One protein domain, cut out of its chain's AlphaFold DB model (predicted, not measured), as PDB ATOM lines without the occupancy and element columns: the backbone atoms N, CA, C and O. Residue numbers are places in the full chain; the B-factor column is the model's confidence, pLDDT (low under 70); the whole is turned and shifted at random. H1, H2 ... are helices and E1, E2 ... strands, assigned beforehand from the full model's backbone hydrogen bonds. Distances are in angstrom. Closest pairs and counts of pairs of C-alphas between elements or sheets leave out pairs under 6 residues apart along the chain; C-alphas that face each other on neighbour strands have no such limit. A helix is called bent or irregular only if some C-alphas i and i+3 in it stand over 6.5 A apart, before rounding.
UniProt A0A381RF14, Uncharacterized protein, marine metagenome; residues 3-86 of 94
ATOM      1  N   TYR A   3     101.435  49.086  31.116       83.62
ATOM      2  CA  TYR A   3     101.670  49.313  32.538       83.62
ATOM      3  C   TYR A   3     100.332  49.348  33.275       83.62
ATOM      4  O   TYR A   3      99.304  49.725  32.709       83.62
ATOM      5  N   GLU A   4     100.359  48.946  34.540       88.00
ATOM      6  CA  GLU A   4      99.204  48.957  35.425       88.00
ATOM      7  C   GLU A   4      99.626  49.380  36.830       88.00
ATOM      8  O   GLU A   4     100.706  49.025  37.303       88.00
ATOM      9  N   THR A   5      98.757  50.142  37.487       88.88
ATOM     10  CA  THR A   5      98.918  50.574  38.873       88.88
ATOM     11  C   THR A   5      97.629  50.288  39.625       88.88
ATOM     12  O   THR A   5      96.540  50.646  39.171       88.88
ATOM     13  N   TYR A   6      97.754  49.661  40.792       90.31
ATOM     14  CA  TYR A   6      96.638  49.460  41.707       90.31
ATOM     15  C   TYR A   6      96.096  50.809  42.197       90.31
ATOM     16  O   TYR A   6      96.862  51.653  42.664       90.31
ATOM     17  N   PHE A   7      94.779  51.001  42.112       91.50
ATOM     18  CA  PHE A   7      94.110  52.207  42.590       91.50
ATOM     19  C   PHE A   7      93.261  51.903  43.825       91.50
ATOM     20  O   PHE A   7      93.529  52.434  44.895       91.50
ATOM     21  N   LEU A   8      92.266  51.023  43.717       93.00
ATOM     22  CA  LEU A   8      91.370  50.692  44.831       93.00
ATOM     23  C   LEU A   8      91.078  49.193  44.871       93.00
ATOM     24  O   LEU A   8      91.082  48.556  43.820       93.00
ATOM     25  N   PRO A   9      90.766  48.622  46.049       94.88
ATOM     26  CA  PRO A   9      90.220  47.274  46.099       94.88
ATOM     27  C   PRO A   9      88.798  47.283  45.529       94.88
ATOM     28  O   PRO A   9      88.267  48.345  45.181       94.88
ATOM     29  N   ALA A  10      88.164  46.111  45.470       95.31
ATOM     30  CA  ALA A  10      86.746  46.033  45.155       95.31
ATOM     31  C   ALA A  10      85.951  47.030  46.018       95.31
ATOM     32  O   ALA A  10      86.098  47.011  47.245       95.31
ATOM     33  N   PRO A  11      85.126  47.902  45.414       94.88
ATOM     34  CA  PRO A  11      84.246  48.772  46.180       94.88
ATOM     35  C   PRO A  11      83.311  47.948  47.066       94.88
ATOM     36  O   PRO A  11      82.627  47.039  46.587       94.88
ATOM     37  N   GLU A  12      83.290  48.294  48.352       94.69
ATOM     38  CA  GLU A  12      82.394  47.713  49.357       94.69
ATOM     39  C   GLU A  12      80.998  48.347  49.277       94.69
ATOM     40  O   GLU A  12      79.997  47.679  49.528       94.69
ATOM     41  N   ASP A  13      80.936  49.615  48.861       94.31
ATOM     42  CA  ASP A  13      79.729  50.435  48.786       94.31
ATOM     43  C   ASP A  13      79.525  51.022  47.374       94.31
ATOM     44  O   ASP A  13      80.480  51.227  46.630       94.31
ATOM     45  N   ASP A  14      78.263  51.290  47.009       93.62
ATOM     46  CA  ASP A  14      77.817  52.061  45.826       93.62
ATOM     47  C   ASP A  14      78.677  51.885  44.548       93.62
ATOM     48  O   ASP A  14      79.181  52.840  43.941       93.62
ATOM     49  N   ARG A  15      78.868  50.616  44.149       95.12
ATOM     50  CA  ARG A  15      79.740  50.211  43.031       95.12
ATOM     51  C   ARG A  15      79.365  50.899  41.722       95.12
ATOM     52  O   ARG A  15      80.245  51.334  40.988       95.12
ATOM     53  N   GLU A  16      78.069  51.009  41.441       96.25
ATOM     54  CA  GLU A  16      77.550  51.613  40.212       96.25
ATOM     55  C   GLU A  16      77.974  53.078  40.095       96.25
ATOM     56  O   GLU A  16      78.543  53.480  39.080       96.25
ATOM     57  N   LYS A  17      77.802  53.856  41.166       95.25
ATOM     58  CA  LYS A  17      78.197  55.262  41.190       95.25
ATOM     59  C   LYS A  17      79.707  55.446  41.142       95.25
ATOM     60  O   LYS A  17      80.185  56.401  40.524       95.25
ATOM     61  N   LEU A  18      80.470  54.549  41.774       95.62
ATOM     62  CA  LEU A  18      81.926  54.568  41.651       95.62
ATOM     63  C   LEU A  18      82.341  54.296  40.202       95.62
ATOM     64  O   LEU A  18      83.149  55.040  39.651       95.62
ATOM     65  N   PHE A  19      81.773  53.276  39.563       95.38
ATOM     66  CA  PHE A  19      82.094  52.940  38.178       95.38
ATOM     67  C   PHE A  19      81.671  54.046  37.214       95.38
ATOM     68  O   PHE A  19      82.451  54.394  36.332       95.38
ATOM     69  N   GLU A  20      80.504  54.666  37.405       95.94
ATOM     70  CA  GLU A  20      80.077  55.820  36.611       95.94
ATOM     71  C   GLU A  20      81.080  56.975  36.733       95.94
ATOM     72  O   GLU A  20      81.499  57.543  35.720       95.94
ATOM     73  N   LEU A  21      81.505  57.303  37.958       93.56
ATOM     74  CA  LEU A  21      82.518  58.328  38.190       93.56
ATOM     75  C   LEU A  21      83.802  58.003  37.418       93.56
ATOM     76  O   LEU A  21      84.289  58.856  36.679       93.56
ATOM     77  N   LEU A  22      84.336  56.790  37.564       94.56
ATOM     78  CA  LEU A  22      85.592  56.379  36.929       94.56
ATOM     79  C   LEU A  22      85.484  56.336  35.395       94.56
ATOM     80  O   LEU A  22      86.379  56.811  34.701       94.56
ATOM     81  N   LEU A  23      84.365  55.853  34.850       95.00
ATOM     82  CA  LEU A  23      84.119  55.832  33.406       95.00
ATOM     83  C   LEU A  23      84.027  57.241  32.816       95.00
ATOM     84  O   LEU A  23      84.605  57.504  31.764       95.00
ATOM     85  N   ARG A  24      83.347  58.172  33.498       93.62
ATOM     86  CA  ARG A  24      83.310  59.582  33.075       93.62
ATOM     87  C   ARG A  24      84.704  60.202  33.069       93.62
ATOM     88  O   ARG A  24      85.002  61.021  32.207       93.62
ATOM     89  N   ARG A  25      85.556  59.790  34.003       89.44
ATOM     90  CA  ARG A  25      86.934  60.267  34.126       89.44
ATOM     91  C   ARG A  25      87.875  59.763  33.042       89.44
ATOM     92  O   ARG A  25      88.786  60.494  32.671       89.44
ATOM     93  N   ASN A  26      87.609  58.595  32.467       92.25
ATOM     94  CA  ASN A  26      88.386  58.099  31.330       92.25
ATOM     95  C   ASN A  26      88.374  59.057  30.124       92.25
ATOM     96  O   ASN A  26      89.339  59.067  29.374       92.25
ATOM     97  N   TYR A  27      87.349  59.906  29.958       89.25
ATOM     98  CA  TYR A  27      87.322  60.924  28.892       89.25
ATOM     99  C   TYR A  27      88.356  62.042  29.066       89.25
ATOM    100  O   TYR A  27      88.722  62.694  28.091       89.25
ATOM    101  N   GLU A  28      88.790  62.300  30.298       83.88
ATOM    102  CA  GLU A  28      89.760  63.351  30.622       83.88
ATOM    103  C   GLU A  28      91.202  62.812  30.641       83.88
ATOM    104  O   GLU A  28      92.155  63.590  30.628       83.88
ATOM    105  N   LEU A  29      91.370  61.485  30.684       82.75
ATOM    106  CA  LEU A  29      92.668  60.828  30.749       82.75
ATOM    107  C   LEU A  29      93.264  60.624  29.352       82.75
ATOM    108  O   LEU A  29      92.595  60.203  28.411       82.75
ATOM    109  N   VAL A  30      94.568  60.873  29.233       80.38
ATOM    110  CA  VAL A  30      95.345  60.637  28.010       80.38
ATOM    111  C   VAL A  30      96.438  59.624  28.318       80.38
ATOM    112  O   VAL A  30      97.212  59.805  29.254       80.38
ATOM    113  N   GLY A  31      96.501  58.548  27.531       81.00
ATOM    114  CA  GLY A  31      97.503  57.485  27.692       81.00
ATOM    115  C   GLY A  31      97.235  56.505  28.842       81.00
ATOM    116  O   GLY A  31      97.944  55.510  28.948       81.00
ATOM    117  N   ALA A  32      96.196  56.740  29.651       87.88
ATOM    118  CA  ALA A  32      95.767  55.863  30.735       87.88
ATOM    119  C   ALA A  32      94.234  55.779  30.825       87.88
ATOM    120  O   ALA A  32      93.529  56.657  30.337       87.88
ATOM    121  N   GLN A  33      93.723  54.739  31.478       92.75
ATOM    122  CA  GLN A  33      92.298  54.542  31.745       92.75
ATOM    123  C   GLN A  33      92.083  53.691  32.999       92.75
ATOM    124  O   GLN A  33      92.879  52.794  33.301       92.75
ATOM    125  N   PHE A  34      90.986  53.936  33.711       94.38
ATOM    126  CA  PHE A  34      90.510  53.041  34.758       94.38
ATOM    127  C   PHE A  34      89.941  51.760  34.163       94.38
ATOM    128  O   PHE A  34      89.181  51.800  33.190       94.38
ATOM    129  N   GLY A  35      90.265  50.641  34.804       95.25
ATOM    130  CA  GLY A  35      89.728  49.324  34.503       95.25
ATOM    131  C   GLY A  35      89.451  48.526  35.773       95.25
ATOM    132  O   GLY A  35      90.020  48.795  36.831       95.25
ATOM    133  N   ILE A  36      88.565  47.540  35.647       96.31
ATOM    134  CA  ILE A  36      88.305  46.542  36.686       96.31
ATOM    135  C   ILE A  36      89.222  45.352  36.400       96.31
ATOM    136  O   ILE A  36      89.182  44.787  35.307       96.31
ATOM    137  N   GLY A  37      90.075  45.022  37.360       94.38
ATOM    138  CA  GLY A  37      91.027  43.922  37.295       94.38
ATOM    139  C   GLY A  37      90.613  42.738  38.173       94.38
ATOM    140  O   GLY A  37      89.437  42.590  38.517       94.38
ATOM    141  N   PRO A  38      91.575  41.869  38.530       96.00
ATOM    142  CA  PRO A  38      91.336  40.736  39.417       96.00
ATOM    143  C   PRO A  38      90.703  41.155  40.746       96.00
ATOM    144  O   PRO A  38      90.973  42.243  41.253       96.00
ATOM    145  N   GLU A  39      89.871  40.273  41.302       95.38
ATOM    146  CA  GLU A  39      89.144  40.510  42.560       95.38
ATOM    147  C   GLU A  39      88.281  41.781  42.545       95.38
ATOM    148  O   GLU A  39      88.070  42.391  43.585       95.38
ATOM    149  N   ASP A  40      87.799  42.208  41.371       94.88
ATOM    150  CA  ASP A  40      87.067  43.465  41.163       94.88
ATOM    151  C   ASP A  40      87.826  44.731  41.602       94.88
ATOM    152  O   ASP A  40      87.231  45.809  41.726       94.88
ATOM    153  N   ALA A  41      89.138  44.629  41.831       95.94
ATOM    154  CA  ALA A  41      89.957  45.777  42.166       95.94
ATOM    155  C   ALA A  41      90.042  46.739  40.975       95.94
ATOM    156  O   ALA A  41      90.025  46.346  39.808       95.94
ATOM    157  N   ILE A  42      90.131  48.027  41.278       95.44
ATOM    158  CA  ILE A  42      90.266  49.081  40.285       95.44
ATOM    159  C   ILE A  42      91.743  49.347  40.040       95.44
ATOM    160  O   ILE A  42      92.508  49.620  40.969       95.44
ATOM    161  N   PHE A  43      92.113  49.343  38.768       93.31
ATOM    162  CA  PHE A  43      93.453  49.650  38.295       93.31
ATOM    163  C   PHE A  43      93.423  50.853  37.367       93.31
ATOM    164  O   PHE A  43      92.435  51.105  36.674       93.31
ATOM    165  N   LEU A  44      94.541  51.567  37.320       91.56
ATOM    166  CA  LEU A  44      94.838  52.509  36.256       91.56
ATOM    167  C   LEU A  44      95.826  51.851  35.294       91.56
ATOM    168  O   LEU A  44      96.906  51.431  35.703       91.56
ATOM    169  N   THR A  45      95.443  51.741  34.027       91.31
ATOM    170  CA  THR A  45      96.190  50.992  33.007       91.31
ATOM    171  C   THR A  45      96.485  51.866  31.801       91.31
ATOM    172  O   THR A  45      95.689  52.743  31.470       91.31
ATOM    173  N   GLY A  46      97.608  51.629  31.132       88.19
ATOM    174  CA  GLY A  46      97.976  52.359  29.925       88.19
ATOM    175  C   GLY A  46      98.946  51.593  29.039       88.19
ATOM    176  O   GLY A  46      99.504  50.556  29.415       88.19
ATOM    177  N   GLU A  47      99.136  52.109  27.830       85.62
ATOM    178  CA  GLU A  47     100.029  51.538  26.826       85.62
ATOM    179  C   GLU A  47     100.965  52.606  26.275       85.62
ATOM    180  O   GLU A  47     100.524  53.656  25.818       85.62
ATOM    181  N   ILE A  48     102.266  52.308  26.285       77.94
ATOM    182  CA  ILE A  48     103.301  53.172  25.710       77.94
ATOM    183  C   ILE A  48     103.980  52.421  24.555       77.94
ATOM    184  O   ILE A  48     104.430  51.277  24.746       77.94
ATOM    185  N   PRO A  49     104.059  53.006  23.346       74.94
ATOM    186  CA  PRO A  49     104.839  52.444  22.250       74.94
ATOM    187  C   PRO A  49     106.317  52.338  22.637       74.94
ATOM    188  O   PRO A  49     106.884  53.266  23.194       74.94
ATOM    189  N   PHE A  50     106.973  51.223  22.311       68.25
ATOM    190  CA  PHE A  50     108.365  50.974  22.726       68.25
ATOM    191  C   PHE A  50     109.357  52.035  22.211       68.25
ATOM    192  O   PHE A  50     110.332  52.345  22.878       68.25
ATOM    193  N   HIS A  51     109.081  52.628  21.047       69.56
ATOM    194  CA  HIS A  51     109.886  53.703  20.453       69.56
ATOM    195  C   HIS A  51     109.633  55.089  21.072       69.56
ATOM    196  O   HIS A  51     110.368  56.022  20.772       69.56
ATOM    197  N   ALA A  52     108.591  55.220  21.896       62.81
ATOM    198  CA  ALA A  52     108.188  56.433  22.604       62.81
ATOM    199  C   ALA A  52     108.519  56.351  24.111       62.81
ATOM    200  O   ALA A  52     108.167  57.227  24.890       62.81
ATOM    201  N   VAL A  53     109.209  55.294  24.558       64.69
ATOM    202  CA  VAL A  53     109.738  55.215  25.928       64.69
ATOM    203  C   VAL A  53     111.002  56.077  26.006       64.69
ATOM    204  O   VAL A  53     112.121  55.576  26.037       64.69
ATOM    205  N   ASP A  54     110.812  57.392  25.979       71.38
ATOM    206  CA  ASP A  54     111.780  58.351  26.506       71.38
ATOM    207  C   ASP A  54     111.458  58.597  27.987       71.38
ATOM    208  O   ASP A  54     110.293  58.607  28.398       71.38
ATOM    209  N   GLN A  55     112.491  58.797  28.801       71.81
ATOM    210  CA  GLN A  55     112.366  59.025  30.237       71.81
ATOM    211  C   GLN A  55     111.462  60.234  30.532       71.81
ATOM    212  O   GLN A  55     110.635  60.185  31.440       71.81
ATOM    213  N   HIS A  56     111.521  61.267  29.689       78.81
ATOM    214  CA  HIS A  56     110.656  62.442  29.789       78.81
ATOM    215  C   HIS A  56     109.169  62.150  29.542       78.81
ATOM    216  O   HIS A  56     108.309  62.735  30.205       78.81
ATOM    217  N   GLU A  57     108.836  61.268  28.596       76.31
ATOM    218  CA  GLU A  57     107.437  60.917  28.326       76.31
ATOM    219  C   GLU A  57     106.857  60.052  29.440       76.31
ATOM    220  O   GLU A  57     105.708  60.261  29.841       76.31
ATOM    221  N   LEU A  58     107.666  59.140  29.985       76.88
ATOM    222  CA  LEU A  58     107.291  58.331  31.136       76.88
ATOM    223  C   LEU A  58     107.009  59.210  32.360       76.88
ATOM    224  O   LEU A  58     105.945  59.082  32.963       76.88
ATOM    225  N   ASP A  59     107.904  60.146  32.680       82.31
ATOM    226  CA  ASP A  59     107.730  61.063  33.811       82.31
ATOM    227  C   ASP A  59     106.488  61.951  33.646       82.31
ATOM    228  O   ASP A  59     105.749  62.173  34.607       82.31
ATOM    229  N   ARG A  60     106.192  62.411  32.421       81.94
ATOM    230  CA  ARG A  60     104.971  63.180  32.133       81.94
ATOM    231  C   ARG A  60     103.715  62.351  32.391       81.94
ATOM    232  O   ARG A  60     102.791  62.836  33.040       81.94
ATOM    233  N   ILE A  61     103.676  61.118  31.885       79.38
ATOM    234  CA  ILE A  61     102.537  60.211  32.067       79.38
ATOM    235  C   ILE A  61     102.350  59.899  33.554       79.38
ATOM    236  O   ILE A  61     101.240  60.028  34.064       79.38
ATOM    237  N   LEU A  62     103.427  59.558  34.267       78.12
ATOM    238  CA  LEU A  62     103.388  59.288  35.703       78.12
ATOM    239  C   LEU A  62     102.938  60.514  36.507       78.12
ATOM    240  O   LEU A  62     102.135  60.372  37.427       78.12
ATOM    241  N   GLY A  63     103.382  61.715  36.131       83.12
ATOM    242  CA  GLY A  63     102.934  62.970  36.734       83.12
ATOM    243  C   GLY A  63     101.438  63.218  36.537       83.12
ATOM    244  O   GLY A  63     100.731  63.505  37.503       83.12
ATOM    245  N   SER A  64     100.929  63.040  35.313       80.94
ATOM    246  CA  SER A  64      99.495  63.169  35.020       80.94
ATOM    247  C   SER A  64      98.661  62.125  35.761       80.94
ATOM    248  O   SER A  64      97.615  62.454  36.313       80.94
ATOM    249  N   VAL A  65      99.137  60.880  35.827       78.94
ATOM    250  CA  VAL A  65      98.518  59.800  36.604       78.94
ATOM    251  C   VAL A  65      98.459  60.159  38.090       78.94
ATOM    252  O   VAL A  65      97.400  60.034  38.703       78.94
ATOM    253  N   TRP A  66      99.564  60.632  38.668       81.44
ATOM    254  CA  TRP A  66      99.645  60.987  40.085       81.44
ATOM    255  C   TRP A  66      98.696  62.129  40.452       81.44
ATOM    256  O   TRP A  66      97.910  62.010  41.392       81.44
ATOM    257  N   GLU A  67      98.713  63.213  39.675       83.31
ATOM    258  CA  GLU A  67      97.806  64.343  39.885       83.31
ATOM    259  C   GLU A  67      96.339  63.901  39.792       83.31
ATOM    260  O   GLU A  67      95.478  64.338  40.563       83.31
ATOM    261  N   PHE A  68      96.050  62.991  38.863       78.44
ATOM    262  CA  PHE A  68      94.717  62.456  38.682       78.44
ATOM    263  C   PHE A  68      94.258  61.618  39.879       78.44
ATOM    264  O   PHE A  68      93.125  61.781  40.344       78.44
ATOM    265  N   VAL A  69      95.129  60.742  40.385       81.62
ATOM    266  CA  VAL A  69      94.877  59.934  41.583       81.62
ATOM    267  C   VAL A  69      94.571  60.844  42.767       81.62
ATOM    268  O   VAL A  69      93.498  60.716  43.353       81.62
ATOM    269  N   GLU A  70      95.434  61.818  43.057       84.19
ATOM    270  CA  GLU A  70      95.253  62.774  44.159       84.19
ATOM    271  C   GLU A  70      93.915  63.520  44.078       84.19
ATOM    272  O   GLU A  70      93.178  63.644  45.064       84.19
ATOM    273  N   ARG A  71      93.544  63.963  42.874       84.50
ATOM    274  CA  ARG A  71      92.307  64.716  42.639       84.50
ATOM    275  C   ARG A  71      91.045  63.889  42.894       84.50
ATOM    276  O   ARG A  71      90.054  64.431  43.387       84.50
ATOM    277  N   HIS A  72      91.057  62.594  42.572       81.44
ATOM    278  CA  HIS A  72      89.845  61.763  42.569       81.44
ATOM    279  C   HIS A  72      89.765  60.762  43.720       81.44
ATOM    280  O   HIS A  72      88.665  60.305  44.040       81.44
ATOM    281  N   TRP A  73      90.882  60.480  44.394       85.81
ATOM    282  CA  TRP A  73      90.978  59.516  45.489       85.81
ATOM    283  C   TRP A  73      89.899  59.719  46.552       85.81
ATOM    284  O   TRP A  73      89.150  58.803  46.877       85.81
ATOM    285  N   LYS A  74      89.755  60.948  47.063       87.69
ATOM    286  CA  LYS A  74      88.800  61.257  48.141       87.69
ATOM    287  C   LYS A  74      87.349  61.034  47.720       87.69
ATOM    288  O   LYS A  74      86.544  60.557  48.518       87.69
ATOM    289  N   ALA A  75      87.005  61.385  46.483       89.75
ATOM    290  CA  ALA A  75      85.660  61.179  45.959       89.75
ATOM    291  C   ALA A  75      85.367  59.687  45.771       89.75
ATOM    292  O   ALA A  75      84.322  59.218  46.217       89.75
ATOM    293  N   ALA A  76      86.314  58.949  45.186       90.12
ATOM    294  CA  ALA A  76      86.209  57.512  44.979       90.12
ATOM    295  C   ALA A  76      86.102  56.752  46.308       90.12
ATOM    296  O   ALA A  76      85.195  55.943  46.476       90.12
ATOM    297  N   MET A  77      86.941  57.088  47.293       91.75
ATOM    298  CA  MET A  77      86.891  56.514  48.638       91.75
ATOM    299  C   MET A  77      85.545  56.759  49.323       91.75
ATOM    300  O   MET A  77      84.959  55.840  49.884       91.75
ATOM    301  N   ARG A  78      85.029  57.991  49.263       91.06
ATOM    302  CA  ARG A  78      83.754  58.341  49.902       91.06
ATOM    303  C   ARG A  78      82.556  57.619  49.282       91.06
ATOM    304  O   ARG A  78      81.560  57.442  49.969       91.06
ATOM    305  N   ILE A  79      82.633  57.254  48.003       91.62
ATOM    306  CA  ILE A  79      81.583  56.492  47.317       91.62
ATOM    307  C   ILE A  79      81.758  54.994  47.590       91.62
ATOM    308  O   ILE A  79      80.827  54.360  48.064       91.62
ATOM    309  N   GLY A  80      82.954  54.458  47.338       92.12
ATOM    310  CA  GLY A  80      83.237  53.020  47.362       92.12
ATOM    311  C   GLY A  80      83.426  52.397  48.745       92.12
ATOM    312  O   GLY A  80      83.422  51.174  48.854       92.12
ATOM    313  N   PHE A  81      83.640  53.213  49.783       91.06
ATOM    314  CA  PHE A  81      83.997  52.759  51.135       91.06
ATOM    315  C   PHE A  81      83.368  53.629  52.234       91.06
ATOM    316  O   PHE A  81      83.949  53.808  53.309       91.06
ATOM    317  N   ALA A  82      82.198  54.216  51.970       88.06
ATOM    318  CA  ALA A  82      81.484  55.082  52.908       88.06
ATOM    319  C   ALA A  82      81.341  54.454  54.309       88.06
ATOM    320  O   ALA A  82      81.547  55.124  55.323       88.06
ATOM    321  N   ASN A  83      81.052  53.153  54.376       83.00
ATOM    322  CA  ASN A  83      80.832  52.440  55.629       83.00
ATOM    323  C   ASN A  83      82.115  52.214  56.444       83.00
ATOM    324  O   ASN A  83      82.046  52.181  57.677       83.00
ATOM    325  N   ARG A  84      83.296  52.144  55.809       81.44
ATOM    326  CA  ARG A  84      84.582  52.095  56.533       81.44
ATOM    327  C   ARG A  84      84.831  53.370  57.327       81.44
ATOM    328  O   ARG A  84      85.295  53.288  58.458       81.44
ATOM    329  N   PHE A  85      84.480  54.533  56.780       69.44
ATOM    330  CA  PHE A  85      84.636  55.807  57.489       69.44
ATOM    331  C   PHE A  85      83.730  55.909  58.720       69.44
ATOM    332  O   PHE A  85      84.144  56.456  59.739       69.44
ATOM    333  N   ASN A  86      82.526  55.339  58.646       66.44
ATOM    334  CA  ASN A  86      81.574  55.354  59.755       66.44
ATOM    335  C   ASN A  86      81.986  54.407  60.894       66.44
ATOM    336  O   ASN A  86      81.796  54.742  62.060       66.44
TER     337      ASN A  86
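Overview. This is residues 3 to 86 of the 94 residues of an uncharacterized protein of marine metagenome (UniProt A0A381RF14). A small three-stranded sheet has one face covered by two helices, long H2 and shorter H1; residues 49 to 56 stick out at one end. The 84 printed residues run E1, H1, E2, E3, H2, H3, mixed in class, the antiparallel sheet in order E1, E3, E2. The whole is only just compact, close to loose: radius of gyration of the C-alphas 13.8 A, spans 46 by 24 by 20 A.

Along the chain. Find E1, residues 3 to 8, from (101.670, 49.313, 32.538); E3 is residues 42 to 47, E2 32 to 36. H1, residues 15 to 26, is 16.5 A long. H2, residues 55 to 80, 34.3 A, is irregular, C-alphas 71 and 74 being 7.4 A apart. H3, residues 82 to 86, ends at (81.574, 55.354, 59.755).

Arrangement. Look for N 5 and O 44, 2.9 A, between E1 and E3, and N 35 and O 43, 2.9 A, in the hairpin E2 and E3. H1 over E2, height 9.4 A, and H2 over E3, 8.4 A, share the same face: two layers, helices over a sheet. E1, H1, E2 form a split strand-helix-strand unit, E3 between its strands, crossover right-handed. H2 touches H1 with residues 76 to 80 alone, Leu 18 and Ile 79 having the closest C-alphas, 6.0 A. H3 and H2 meet only through their link. O i to N i+4 pairs are within hydrogen-bond range throughout H1 and H3, 20 of 22 in H2.

Size, cuts and confidence. The C-alphas of His 51 and Asn 86, the two farthest apart, are 48.5 A apart. The printed part has no cut and no long link; residues 50 to 53 and 85 to 86 have pLDDT under 70.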